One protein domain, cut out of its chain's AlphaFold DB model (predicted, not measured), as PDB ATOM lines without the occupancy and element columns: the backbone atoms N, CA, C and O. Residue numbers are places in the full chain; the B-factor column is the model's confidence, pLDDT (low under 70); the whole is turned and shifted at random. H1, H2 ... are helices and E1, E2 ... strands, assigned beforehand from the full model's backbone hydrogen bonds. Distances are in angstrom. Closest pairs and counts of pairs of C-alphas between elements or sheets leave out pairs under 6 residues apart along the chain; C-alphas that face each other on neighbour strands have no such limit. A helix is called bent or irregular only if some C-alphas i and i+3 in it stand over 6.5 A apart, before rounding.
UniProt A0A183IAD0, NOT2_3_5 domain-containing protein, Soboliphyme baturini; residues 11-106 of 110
ATOM      1  N   GLU A  11     102.463   4.803  50.593       65.94
ATOM      2  CA  GLU A  11     102.893   6.192  50.746       65.94
ATOM      3  C   GLU A  11     103.371   6.490  52.173       65.94
ATOM      4  O   GLU A  11     104.329   7.232  52.369       65.94
ATOM      5  N   ASP A  12     102.769   5.871  53.186       65.88
ATOM      6  CA  ASP A  12     103.202   6.054  54.571       65.88
ATOM      7  C   ASP A  12     104.507   5.317  54.890       65.88
ATOM      8  O   ASP A  12     105.331   5.844  55.632       65.88
ATOM      9  N   HIS A  13     104.744   4.141  54.297       67.38
ATOM     10  CA  HIS A  13     106.044   3.464  54.403       67.38
ATOM     11  C   HIS A  13     107.142   4.291  53.729       67.38
ATOM     12  O   HIS A  13     108.201   4.503  54.313       67.38
ATOM     13  N   ARG A  14     106.844   4.851  52.549       72.62
ATOM     14  CA  ARG A  14     107.738   5.771  51.836       72.62
ATOM     15  C   ARG A  14     108.088   6.992  52.690       72.62
ATOM     16  O   ARG A  14     109.242   7.396  52.723       72.62
ATOM     17  N   ARG A  15     107.121   7.537  53.440       70.88
ATOM     18  CA  ARG A  15     107.357   8.633  54.397       70.88
ATOM     19  C   ARG A  15     108.283   8.234  55.544       70.88
ATOM     20  O   ARG A  15     109.079   9.070  55.955       70.88
ATOM     21  N   ILE A  16     108.192   7.009  56.070       70.56
ATOM     22  CA  ILE A  16     109.127   6.526  57.106       70.56
ATOM     23  C   ILE A  16     110.532   6.434  56.538       70.56
ATOM     24  O   ILE A  16     111.447   6.964  57.155       70.56
ATOM     25  N   ASP A  17     110.697   5.833  55.362       75.00
ATOM     26  CA  ASP A  17     112.008   5.724  54.719       75.00
ATOM     27  C   ASP A  17     112.604   7.115  54.432       75.00
ATOM     28  O   ASP A  17     113.773   7.366  54.712       75.00
ATOM     29  N   GLU A  18     111.789   8.067  53.964       79.94
ATOM     30  CA  GLU A  18     112.211   9.452  53.708       79.94
ATOM     31  C   GLU A  18     112.545  10.246  54.986       79.94
ATOM     32  O   GLU A  18     113.315  11.212  54.939       79.94
ATOM     33  N   LEU A  19     111.955   9.871  56.124       85.62
ATOM     34  CA  LEU A  19     112.144  10.535  57.416       85.62
ATOM     35  C   LEU A  19     113.063   9.765  58.364       85.62
ATOM     36  O   LEU A  19     113.378  10.303  59.423       85.62
ATOM     37  N   GLY A  20     113.514   8.562  58.009       85.50
ATOM     38  CA  GLY A  20     114.213   7.638  58.903       85.50
ATOM     39  C   GLY A  20     115.422   8.275  59.577       85.50
ATOM     40  O   GLY A  20     115.484   8.315  60.804       85.50
ATOM     41  N   ASP A  21     116.311   8.886  58.791       87.62
ATOM     42  CA  ASP A  21     117.489   9.600  59.304       87.62
ATOM     43  C   ASP A  21     117.113  10.801  60.180       87.62
ATOM     44  O   ASP A  21     117.777  11.104  61.169       87.62
ATOM     45  N   THR A  22     116.020  11.489  59.835       92.31
ATOM     46  CA  THR A  22     115.537  12.644  60.602       92.31
ATOM     47  C   THR A  22     114.995  12.187  61.955       92.31
ATOM     48  O   THR A  22     115.352  12.744  62.988       92.31
ATOM     49  N   LEU A  23     114.168  11.145  61.975       91.31
ATOM     50  CA  LEU A  23     113.592  10.584  63.192       91.31
ATOM     51  C   LEU A  23     114.681   9.952  64.066       91.31
ATOM     52  O   LEU A  23     114.695  10.181  65.276       91.31
ATOM     53  N   TYR A  24     115.642   9.248  63.462       90.62
ATOM     54  CA  TYR A  24     116.825   8.733  64.152       90.62
ATOM     55  C   TYR A  24     117.592   9.862  64.842       90.62
ATOM     56  O   TYR A  24     117.849   9.788  66.043       90.62
ATOM     57  N   ALA A  25     117.883  10.946  64.117       92.38
ATOM     58  CA  ALA A  25     118.594  12.092  64.666       92.38
ATOM     59  C   ALA A  25     117.862  12.747  65.849       92.38
ATOM     60  O   ALA A  25     118.494  13.184  66.808       92.38
ATOM     61  N   VAL A  26     116.526  12.795  65.824       92.56
ATOM     62  CA  VAL A  26     115.762  13.380  66.934       92.56
ATOM     63  C   VAL A  26     115.777  12.496  68.182       92.56
ATOM     64  O   VAL A  26     115.885  13.017  69.297       92.56
ATOM     65  N   TYR A  27     115.683  11.176  68.025       90.25
ATOM     66  CA  TYR A  27     115.499  10.269  69.161       90.25
ATOM     67  C   TYR A  27     116.788   9.648  69.699       90.25
ATOM     68  O   TYR A  27     116.890   9.468  70.912       90.25
ATOM     69  N   LEU A  28     117.753   9.336  68.834       89.81
ATOM     70  CA  LEU A  28     118.878   8.454  69.161       89.81
ATOM     71  C   LEU A  28     120.259   9.078  68.934       89.81
ATOM     72  O   LEU A  28     121.232   8.570  69.484       89.81
ATOM     73  N   ASP A  29     120.372  10.154  68.152       89.44
ATOM     74  CA  ASP A  29     121.664  10.812  67.919       89.44
ATOM     75  C   ASP A  29     122.059  11.706  69.111       89.44
ATOM     76  O   ASP A  29     121.237  12.431  69.687       89.44
ATOM     77  N   GLU A  30     123.332  11.621  69.494       90.69
ATOM     78  CA  GLU A  30     123.939  12.380  70.591       90.69
ATOM     79  C   GLU A  30     124.451  13.753  70.121       90.69
ATOM     80  O   GLU A  30     124.664  14.655  70.935       90.69
ATOM     81  N   ASP A  31     124.620  13.946  68.807       93.31
ATOM     82  CA  ASP A  31     125.040  15.218  68.225       93.31
ATOM     83  C   ASP A  31     123.899  16.249  68.273       93.31
ATOM     84  O   ASP A  31     122.917  16.201  67.520       93.31
ATOM     85  N   ILE A  32     124.056  17.237  69.157       88.88
ATOM     86  CA  ILE A  32     123.064  18.291  69.379       88.88
ATOM     87  C   ILE A  32     122.789  19.139  68.132       88.88
ATOM     88  O   ILE A  32     121.663  19.610  67.945       88.88
ATOM     89  N   VAL A  33     123.778  19.324  67.254       90.31
ATOM     90  CA  VAL A  33     123.618  20.109  66.025       90.31
ATOM     91  C   VAL A  33     122.730  19.341  65.056       90.31
ATOM     92  O   VAL A  33     121.741  19.890  64.565       90.31
ATOM     93  N   LYS A  34     123.013  18.053  64.835       90.38
ATOM     94  CA  LYS A  34     122.177  17.199  63.974       90.38
ATOM     95  C   LYS A  34     120.756  17.084  64.501       90.38
ATOM     96  O   LYS A  34     119.807  17.233  63.731       90.38
ATOM     97  N   LYS A  35     120.606  16.899  65.812       91.12
ATOM     98  CA  LYS A  35     119.302  16.856  66.474       91.12
ATOM     99  C   LYS A  35     118.510  18.141  66.238       91.12
ATOM    100  O   LYS A  35     117.347  18.081  65.848       91.12
ATOM    101  N   THR A  36     119.153  19.299  66.385       88.62
ATOM    102  CA  THR A  36     118.535  20.611  66.136       88.62
ATOM    103  C   THR A  36     118.065  20.751  64.685       88.62
ATOM    104  O   THR A  36     116.926  21.154  64.440       88.62
ATOM    105  N   PHE A  37     118.894  20.359  63.712       91.12
ATOM    106  CA  PHE A  37     118.501  20.368  62.299       91.12
ATOM    107  C   PHE A  37     117.347  19.410  61.998       91.12
ATOM    108  O   PHE A  37     116.453  19.750  61.223       91.12
ATOM    109  N   ALA A  38     117.338  18.231  62.614       91.94
ATOM    110  CA  ALA A  38     116.285  17.248  62.414       91.94
ATOM    111  C   ALA A  38     114.936  17.719  62.984       91.94
ATOM    112  O   ALA A  38     113.915  17.623  62.300       91.94
ATOM    113  N   VAL A  39     114.938  18.329  64.176       91.62
ATOM    114  CA  VAL A  39     113.764  19.004  64.763       91.62
ATOM    115  C   VAL A  39     113.241  20.089  63.818       91.62
ATOM    116  O   VAL A  39     112.049  20.126  63.510       91.62
ATOM    117  N   TYR A  40     114.129  20.951  63.311       90.44
ATOM    118  CA  TYR A  40     113.754  22.001  62.363       90.44
ATOM    119  C   TYR A  40     113.135  21.424  61.081       90.44
ATOM    120  O   TYR A  40     112.080  21.882  60.640       90.44
ATOM    121  N   ARG A  41     113.734  20.370  60.515       91.62
ATOM    122  CA  ARG A  41     113.219  19.697  59.317       91.62
ATOM    123  C   ARG A  41     111.821  19.119  59.536       91.62
ATOM    124  O   ARG A  41     110.966  19.301  58.672       91.62
ATOM    125  N   LEU A  42     111.567  18.459  60.667       91.75
ATOM    126  CA  LEU A  42     110.235  17.937  60.996       91.75
ATOM    127  C   LEU A  42     109.193  19.060  61.034       91.75
ATOM    128  O   LEU A  42     108.143  18.937  60.400       91.75
ATOM    129  N   ARG A  43     109.521  20.188  61.670       89.62
ATOM    130  CA  ARG A  43     108.648  21.372  61.711       89.62
ATOM    131  C   ARG A  43     108.356  21.935  60.320       89.62
ATOM    132  O   ARG A  43     107.196  22.180  60.002       89.62
ATOM    133  N   CYS A  44     109.366  22.074  59.457       88.50
ATOM    134  CA  CYS A  44     109.167  22.509  58.065       88.50
ATOM    135  C   CYS A  44     108.249  21.571  57.267       88.50
ATOM    136  O   CYS A  44     107.584  22.006  56.331       88.50
ATOM    137  N   LEU A  45     108.197  20.293  57.640       88.81
ATOM    138  CA  LEU A  45     107.326  19.290  57.031       88.81
ATOM    139  C   LEU A  45     105.939  19.209  57.693       88.81
ATOM    140  O   LEU A  45     105.155  18.319  57.346       88.81
ATOM    141  N   GLY A  46     105.624  20.120  58.618       89.06
ATOM    142  CA  GLY A  46     104.332  20.214  59.297       89.06
ATOM    143  C   GLY A  46     104.145  19.208  60.433       89.06
ATOM    144  O   GLY A  46     103.010  18.936  60.818       89.06
ATOM    145  N   TRP A  47     105.231  18.624  60.944       91.44
ATOM    146  CA  TRP A  47     105.175  17.827  62.164       91.44
ATOM    147  C   TRP A  47     105.210  18.730  63.395       91.44
ATOM    148  O   TRP A  47     105.931  19.725  63.449       91.44
ATOM    149  N   LEU A  48     104.444  18.333  64.399       91.19
ATOM    150  CA  LEU A  48     104.269  18.987  65.683       91.19
ATOM    151  C   LEU A  48     104.779  18.048  66.772       91.19
ATOM    152  O   LEU A  48     104.517  16.844  66.732       91.19
ATOM    153  N   PHE A  49     105.498  18.581  67.753       90.38
ATOM    154  CA  PHE A  49     105.957  17.784  68.881       90.38
ATOM    155  C   PHE A  49     104.938  17.832  70.018       90.38
ATOM    156  O   PHE A  49     104.602  18.909  70.503       90.38
ATOM    157  N   GLN A  50     104.452  16.675  70.464       86.94
ATOM    158  CA  GLN A  50     103.533  16.558  71.592       86.94
ATOM    159  C   GLN A  50     104.325  16.318  72.892       86.94
ATOM    160  O   GLN A  50     104.813  15.205  73.110       86.94
ATOM    161  N   PRO A  51     104.439  17.304  73.807       83.00
ATOM    162  CA  PRO A  51     105.357  17.196  74.946       83.00
ATOM    163  C   PRO A  51     104.986  16.088  75.940       83.00
ATOM    164  O   PRO A  51     105.863  15.430  76.494       83.00
ATOM    165  N   ASN A  52     103.683  15.855  76.133       83.62
ATOM    166  CA  ASN A  52     103.169  14.881  77.101       83.62
ATOM    167  C   ASN A  52     103.546  13.438  76.742       83.62
ATOM    168  O   ASN A  52     103.862  12.639  77.619       83.62
ATOM    169  N   THR A  53     103.504  13.106  75.452       85.12
ATOM    170  CA  THR A  53     103.787  11.761  74.928       85.12
ATOM    171  C   THR A  53     105.200  11.646  74.364       85.12
ATOM    172  O   THR A  53     105.663  10.536  74.112       85.12
ATOM    173  N   LYS A  54     105.904  12.775  74.195       87.00
ATOM    174  CA  LYS A  54     107.211  12.886  73.529       87.00
ATOM    175  C   LYS A  54     107.196  12.347  72.093       87.00
ATOM    176  O   LYS A  54     108.190  11.806  71.604       87.00
ATOM    177  N   GLN A  55     106.062  12.490  71.417       89.81
ATOM    178  CA  GLN A  55     105.847  11.976  70.068       89.81
ATOM    179  C   GLN A  55     105.743  13.109  69.056       89.81
ATOM    180  O   GLN A  55     105.210  14.180  69.347       89.81
ATOM    181  N   TRP A  56     106.236  12.848  67.848       92.00
ATOM    182  CA  TRP A  56     105.966  13.692  66.694       92.00
ATOM    183  C   TRP A  56     104.649  13.280  66.058       92.00
ATOM    184  O   TRP A  56     104.421  12.102  65.771       92.00
ATOM    185  N   VAL A  57     103.792  14.269  65.833       91.44
ATOM    186  CA  VAL A  57     102.471  14.102  65.237       91.44
ATOM    187  C   VAL A  57     102.319  15.034  64.044       91.44
ATOM    188  O   VAL A  57     102.852  16.136  64.041       91.44
ATOM    189  N   LYS A  58     101.585  14.621  63.020       91.75
ATOM    190  CA  LYS A  58     101.287  15.446  61.851       91.75
ATOM    191  C   LYS A  58      99.780  15.442  61.595       91.75
ATOM    192  O   LYS A  58      99.213  14.355  61.471       91.75
ATOM    193  N   PRO A  59      99.122  16.612  61.520       91.44
ATOM    194  CA  PRO A  59      97.716  16.696  61.139       91.44
ATOM    195  C   PRO A  59      97.469  15.995  59.802       91.44
ATOM    196  O   PRO A  59      98.225  16.184  58.846       91.44
ATOM    197  N   VAL A  60      96.414  15.186  59.726       89.81
ATOM    198  CA  VAL A  60      95.968  14.616  58.453       89.81
ATOM    199  C   VAL A  60      95.081  15.639  57.754       89.81
ATOM    200  O   VAL A  60      94.053  16.054  58.290       89.81
ATOM    201  N   GLU A  61      95.481  16.047  56.551       86.69
ATOM    202  CA  GLU A  61      94.777  17.061  55.763       86.69
ATOM    203  C   GLU A  61      93.298  16.695  55.554       86.69
ATOM    204  O   GLU A  61      92.949  15.542  55.292       86.69
ATOM    205  N   GLY A  62      92.414  17.678  55.742       88.75
ATOM    206  CA  GLY A  62      90.960  17.497  55.655       88.75
ATOM    207  C   GLY A  62      90.331  16.686  56.796       88.75
ATOM    208  O   GLY A  62      89.111  16.561  56.842       88.75
ATOM    209  N   CYS A  63      91.131  16.159  57.730       89.62
ATOM    210  CA  CYS A  63      90.668  15.353  58.864       89.62
ATOM    211  C   CYS A  63      90.917  16.030  60.224       89.62
ATOM    212  O   CYS A  63      90.774  15.394  61.271       89.62
ATOM    213  N   THR A  64      91.309  17.302  60.215       90.81
ATOM    214  CA  THR A  64      91.517  18.123  61.409       90.81
ATOM    215  C   THR A  64      90.773  19.441  61.292       90.81
ATOM    216  O   THR A  64      90.654  19.995  60.202       90.81
ATOM    217  N   GLN A  65      90.320  19.960  62.427       92.88
ATOM    218  CA  GLN A  65      89.645  21.246  62.544       92.88
ATOM    219  C   GLN A  65      90.309  22.090  63.630       92.88
ATOM    220  O   GLN A  65      90.726  21.559  64.663       92.88
ATOM    221  N   GLU A  66      90.392  23.398  63.407       90.25
ATOM    222  CA  GLU A  66      90.762  24.335  64.464       90.25
ATOM    223  C   GLU A  66      89.644  24.410  65.508       90.25
ATOM    224  O   GLU A  66      88.452  24.367  65.185       90.25
ATOM    225  N   THR A  67      90.025  24.500  66.774       89.38
ATOM    226  CA  THR A  67      89.093  24.639  67.891       89.38
ATOM    227  C   THR A  67      88.930  26.105  68.282       89.38
ATOM    228  O   THR A  67      89.751  26.960  67.952       89.38
ATOM    229  N   THR A  68      87.860  26.428  69.011       86.81
ATOM    230  CA  THR A  68      87.544  27.812  69.417       86.81
ATOM    231  C   THR A  68      88.614  28.463  70.296       86.81
ATOM    232  O   THR A  68      88.708  29.684  70.347       86.81
ATOM    233  N   ASP A  69      89.412  27.661  70.996       84.81
ATOM    234  CA  ASP A  69      90.557  28.082  71.807       84.81
ATOM    235  C   ASP A  69      91.887  28.094  71.023       84.81
ATOM    236  O   ASP A  69      92.944  28.313  71.611       84.81
ATOM    237  N   GLY A  70      91.847  27.892  69.699       84.06
ATOM    238  CA  GLY A  70      93.004  27.944  68.799       84.06
ATOM    239  C   GLY A  70      93.885  26.692  68.806       84.06
ATOM    240  O   GLY A  70      95.026  26.746  68.350       84.06
ATOM    241  N   GLY A  71      93.398  25.585  69.365       89.81
ATOM    242  CA  GLY A  71      94.000  24.268  69.191       89.81
ATOM    243  C   GLY A  71      93.572  23.611  67.877       89.81
ATOM    244  O   GLY A  71      92.879  24.198  67.049       89.81
ATOM    245  N   ILE A  72      93.980  22.358  67.699       92.31
ATOM    246  CA  ILE A  72      93.616  21.529  66.548       92.31
ATOM    247  C   ILE A  72      93.065  20.207  67.074       92.31
ATOM    248  O   ILE A  72      93.669  19.572  67.936       92.31
ATOM    249  N   TYR A  73      91.923  19.778  66.549       93.31
ATOM    250  CA  TYR A  73      91.292  18.509  66.891       93.31
ATOM    251  C   TYR A  73      91.078  17.652  65.647       93.31
ATOM    252  O   TYR A  73      90.658  18.164  64.611       93.31
ATOM    253  N   GLY A  74      91.307  16.344  65.746       93.50
ATOM    254  CA  GLY A  74      90.935  15.408  64.686       93.50
ATOM    255  C   GLY A  74      91.883  14.227  64.555       93.50
ATOM    256  O   GLY A  74      92.270  13.618  65.554       93.50
ATOM    257  N   LYS A  75      92.210  13.876  63.308       92.25
ATOM    258  CA  LYS A  75      93.075  12.745  62.965       92.25
ATOM    259  C   LYS A  75      94.516  13.182  62.736       92.25
ATOM    260  O   LYS A  75      94.784  14.100  61.961       92.25
ATOM    261  N   PHE A  76      95.443  12.474  63.363       92.12
ATOM    262  CA  PHE A  76      96.873  12.732  63.274       92.12
ATOM    263  C   PHE A  76      97.621  11.470  62.866       92.12
ATOM    264  O   PHE A  76      97.250  10.350  63.217       92.12
ATOM    265  N   LEU A  77      98.695  11.667  62.116       91.00
ATOM    266  CA  LEU A  77      99.724  10.676  61.868       91.00
ATOM    267  C   LEU A  77     100.773  10.803  62.974       91.00
ATOM    268  O   LEU A  77     101.347  11.871  63.148       91.00
ATOM    269  N   VAL A  78     101.015   9.737  63.723       91.50
ATOM    270  CA  VAL A  78     101.897   9.726  64.895       91.50
ATOM    271  C   VAL A  78     103.076   8.811  64.632       91.50
ATOM    272  O   VAL A  78     102.890   7.687  64.166       91.50
ATOM    273  N   PHE A  79     104.279   9.271  64.967       90.94
ATOM    274  CA  PHE A  79     105.455   8.414  65.017       90.94
ATOM    275  C   PHE A  79     105.627   7.801  66.407       90.94
ATOM    276  O   PHE A  79     105.836   8.501  67.400       90.94
ATOM    277  N   ASP A  80     105.536   6.475  66.469       88.00
ATOM    278  CA  ASP A  80     105.799   5.696  67.668       88.00
ATOM    279  C   ASP A  80     107.284   5.329  67.728       88.00
ATOM    280  O   ASP A  80     107.744   4.408  67.055       88.00
ATOM    281  N   GLN A  81     108.031   6.043  68.568       87.25
ATOM    282  CA  GLN A  81     109.460   5.803  68.780       87.25
ATOM    283  C   GLN A  81     109.778   4.397  69.325       87.25
ATOM    284  O   GLN A  81     110.882   3.907  69.115       87.25
ATOM    285  N   ASN A  82     108.850   3.750  70.043       85.88
ATOM    286  CA  ASN A  82     109.116   2.458  70.682       85.88
ATOM    287  C   ASN A  82     108.973   1.318  69.672       85.88
ATOM    288  O   ASN A  82     109.750   0.368  69.688       85.88
ATOM    289  N   ALA A  83     107.970   1.421  68.800       85.50
ATOM    290  CA  ALA A  83     107.726   0.464  67.724       85.50
ATOM    291  C   ALA A  83     108.438   0.838  66.409       85.50
ATOM    292  O   ALA A  83     108.392   0.066  65.454       85.50
ATOM    293  N   TRP A  84     109.072   2.014  66.367       84.50
ATOM    294  CA  TRP A  84     109.709   2.609  65.191       84.50
ATOM    295  C   TRP A  84     108.800   2.601  63.956       84.50
ATOM    296  O   TRP A  84     109.189   2.196  62.860       84.50
ATOM    297  N   CYS A  85     107.545   3.009  64.150       84.12
ATOM    298  CA  CYS A  85     106.520   2.946  63.117       84.12
ATOM    299  C   CYS A  85     105.613   4.176  63.132       84.12
ATOM    300  O   CYS A  85     105.581   4.954  64.086       84.12
ATOM    301  N   LEU A  86     104.855   4.345  62.053       87.12
ATOM    302  CA  LEU A  86     103.799   5.341  61.979       87.12
ATOM    303  C   LEU A  86     102.440   4.688  62.259       87.12
ATOM    304  O   LEU A  86     102.175   3.552  61.857       87.12
ATOM    305  N   ARG A  87     101.555   5.432  62.917       88.38
ATOM    306  CA  ARG A  87     100.172   5.028  63.188       88.38
ATOM    307  C   ARG A  87      99.236   6.216  63.096       88.38
ATOM    308  O   ARG A  87      99.633   7.339  63.393       88.38
ATOM    309  N   TYR A  88      97.990   5.969  62.718       88.56
ATOM    310  CA  TYR A  88      96.968   7.000  62.826       88.56
ATOM    311  C   TYR A  88      96.367   7.007  64.227       88.56
ATOM    312  O   TYR A  88      96.061   5.959  64.794       88.56
ATOM    313  N   GLU A  89      96.160   8.204  64.757       90.75
ATOM    314  CA  GLU A  89      95.339   8.438  65.934       90.75
ATOM    315  C   GLU A  89      94.167   9.335  65.572       90.75
ATOM    316  O   GLU A  89      94.319  10.337  64.875       90.75
ATOM    317  N   GLU A  90      92.987   8.968  66.053       90.94
ATOM    318  CA  GLU A  90      91.757   9.728  65.864       90.94
ATOM    319  C   GLU A  90      91.342  10.386  67.177       90.94
ATOM    320  O   GLU A  90      91.673   9.895  68.256       90.94
ATOM    321  N   ASN A  91      90.566  11.467  67.078       89.69
ATOM    322  CA  ASN A  91      90.061  12.219  68.229       89.69
ATOM    323  C   ASN A  91      91.175  12.805  69.115       89.69
ATOM    324  O   ASN A  91      91.017  12.938  70.328       89.69
ATOM    325  N   VAL A  92      92.309  13.161  68.506       88.81
ATOM    326  CA  VAL A  92      93.428  13.804  69.199       88.81
ATOM    327  C   VAL A  92      93.168  15.301  69.273       88.81
ATOM    328  O   VAL A  92      92.829  15.926  68.268       88.81
ATOM    329  N   PHE A  93      93.361  15.872  70.461       89.00
ATOM    330  CA  PHE A  93      93.369  17.312  70.680       89.00
ATOM    331  C   PHE A  93      94.798  17.804  70.916       89.00
ATOM    332  O   PHE A  93      95.492  17.333  71.819       89.00
ATOM    333  N   PHE A  94      95.214  18.782  70.121       86.38
ATOM    334  CA  PHE A  94      96.493  19.460  70.230       86.38
ATOM    335  C   PHE A  94      96.244  20.917  70.631       86.38
ATOM    336  O   PHE A  94      95.712  21.701  69.847       86.38
ATOM    337  N   SER A  95      96.573  21.275  71.873       84.88
ATOM    338  CA  SER A  95      96.235  22.594  72.416       84.88
ATOM    339  C   SER A  95      97.083  23.713  71.806       84.88
ATOM    340  O   SER A  95      98.246  23.516  71.437       84.88
ATOM    341  N   LYS A  96      96.524  24.927  71.781       80.31
ATOM    342  CA  LYS A  96      97.231  26.136  71.336       80.31
ATOM    343  C   LYS A  96      98.513  26.403  72.128       80.31
ATOM    344  O   LYS A  96      99.516  26.807  71.554       80.31
ATOM    345  N   ALA A  97      98.506  26.118  73.431       75.75
ATOM    346  CA  ALA A  97      99.667  26.314  74.297       75.75
ATOM    347  C   ALA A  97     100.897  25.523  73.816       75.75
ATOM    348  O   ALA A  97     102.021  26.003  73.945       75.75
ATOM    349  N   PHE A  98     100.699  24.342  73.220       74.06
ATOM    350  CA  PHE A  98     101.794  23.572  72.626       74.06
ATOM    351  C   PHE A  98     102.291  24.193  71.319       74.06
ATOM    352  O   PHE A  98     103.496  24.247  71.097       74.06
ATOM    353  N   LEU A  99     101.386  24.728  70.495       69.44
ATOM    354  CA  LEU A  99     101.752  25.461  69.278       69.44
ATOM    355  C   LEU A  99     102.550  26.737  69.606       69.44
ATOM    356  O   LEU A  99     103.525  27.052  68.933       69.44
ATOM    357  N   GLU A 100     102.173  27.451  70.667       64.44
ATOM    358  CA  GLU A 100     102.835  28.689  71.099       64.44
ATOM    359  C   GLU A 100     104.179  28.431  71.800       64.44
ATOM    360  O   GLU A 100     105.130  29.186  71.584       64.44
ATOM    361  N   HIS A 101     104.312  27.349  72.579       57.72
ATOM    362  CA  HIS A 101     105.607  26.930  73.136       57.72
ATOM    363  C   HIS A 101     106.619  26.556  72.042       57.72
ATOM    364  O   HIS A 101     107.807  26.851  72.178       57.72
ATOM    365  N   GLU A 102     106.159  25.957  70.941       55.09
ATOM    366  CA  GLU A 102     106.996  25.617  69.781       55.09
ATOM    367  C   GLU A 102     107.522  26.865  69.046       55.09
ATOM    368  O   GLU A 102     108.648  26.847  68.540       55.09
ATOM    369  N   ILE A 103     106.745  27.955  69.027       52.38
ATOM    370  CA  ILE A 103     107.120  29.238  68.408       52.38
ATOM    371  C   ILE A 103     108.055  30.042  69.328       52.38
ATOM    372  O   ILE A 103     109.077  30.558  68.879       52.38
ATOM    373  N   ASN A 104     107.751  30.117  70.628       45.91
ATOM    374  CA  ASN A 104     108.505  30.943  71.580       45.91
ATOM    375  C   ASN A 104     109.801  30.284  72.083       45.91
ATOM    376  O   ASN A 104     110.745  30.987  72.439       45.91
ATOM    377  N   GLY A 105     109.908  28.951  72.037       47.91
ATOM    378  CA  GLY A 105     111.138  28.220  72.366       47.91
ATOM    379  C   GLY A 105     112.316  28.479  71.411       47.91
ATOM    380  O   GLY A 105     113.420  28.013  71.671       47.91
ATOM    381  N   GLN A 106     112.114  29.233  70.320       46.50
ATOM    382  CA  GLN A 106     113.191  29.730  69.452       46.50
ATOM    383  C   GLN A 106     113.911  30.974  70.007       46.50
ATOM    384  O   GLN A 106     114.933  31.372  69.451       46.50
TER     385      GLN A 106
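This is residues 11 to 106 of the 110 residues of the protein "NOT2_3_5 domain-containing protein" of Soboliphyme baturini (UniProt A0A183IAD0). A strongly twisted sheet of four strands, of which E2, E3 and E4 bend, is joined, at one end of the longest axis, by the helical hairpin H1 and H2; the turn between E2 and E3 lies at the other end. H1 crosses over E4, while the short helix H3 folds back beside E1. The 96 printed residues run H1 H2 E1 E2 E3 E4 H3, with sheet order E1 - E2 - E3 - E4, all antiparallel, in a mixed class of helices and strands. The whole is compact, with a radius of gyration of the C-alphas of 13.3 A and spans of 39 by 32 by 21 A.

Find C-alpha 11 at (102.893, 6.192, 50.746); from there H1 runs 22.7 A to residue 27. It is irregular, with C-alphas 18 and 21 7.7 A apart, and has a kink of 58 degrees near residue 21. Read on to H2, residues 32 to 44, 18.4 A. Next come E1, residues 48 to 50, 6.4 A; E2, residues 55 to 66, 20.3 A; E3, residues 72 to 80, 20.0 A; and E4, residues 85 to 94, 20.6 A. H3, residues 96 to 104, 12.3 A, ends at C-alpha 104 (108.505, 30.943, 71.580).

E1 to E4 form a meander, each strand the antiparallel neighbour of the one before. Look for N 48 and O 57 at 2.7 A, N 58 and O 77 at 2.8 A, and N 76 and O 89 at 2.8 A. E2 bends by 106 degrees at residue 62. H1 is over E4, across the strands, at a height over the sheet of 8.9 A. With residues 22 to 26 alone it touches H2, the closest C-alphas being Val 26 and Lys 35, 5.0 A. H3 only grazes the sheet and is apart from H1 and H2. Every O i to N i+4 pair is within hydrogen-bond range in H2 and H3, and 11 of 13 in H1.

The C-alphas of Asp 31 and Thr 68 are farthest apart, 39.6 A. The printed part has no cut, and its links are tight. Residues 11 to 13 and 99 to 106 have pLDDT under 70.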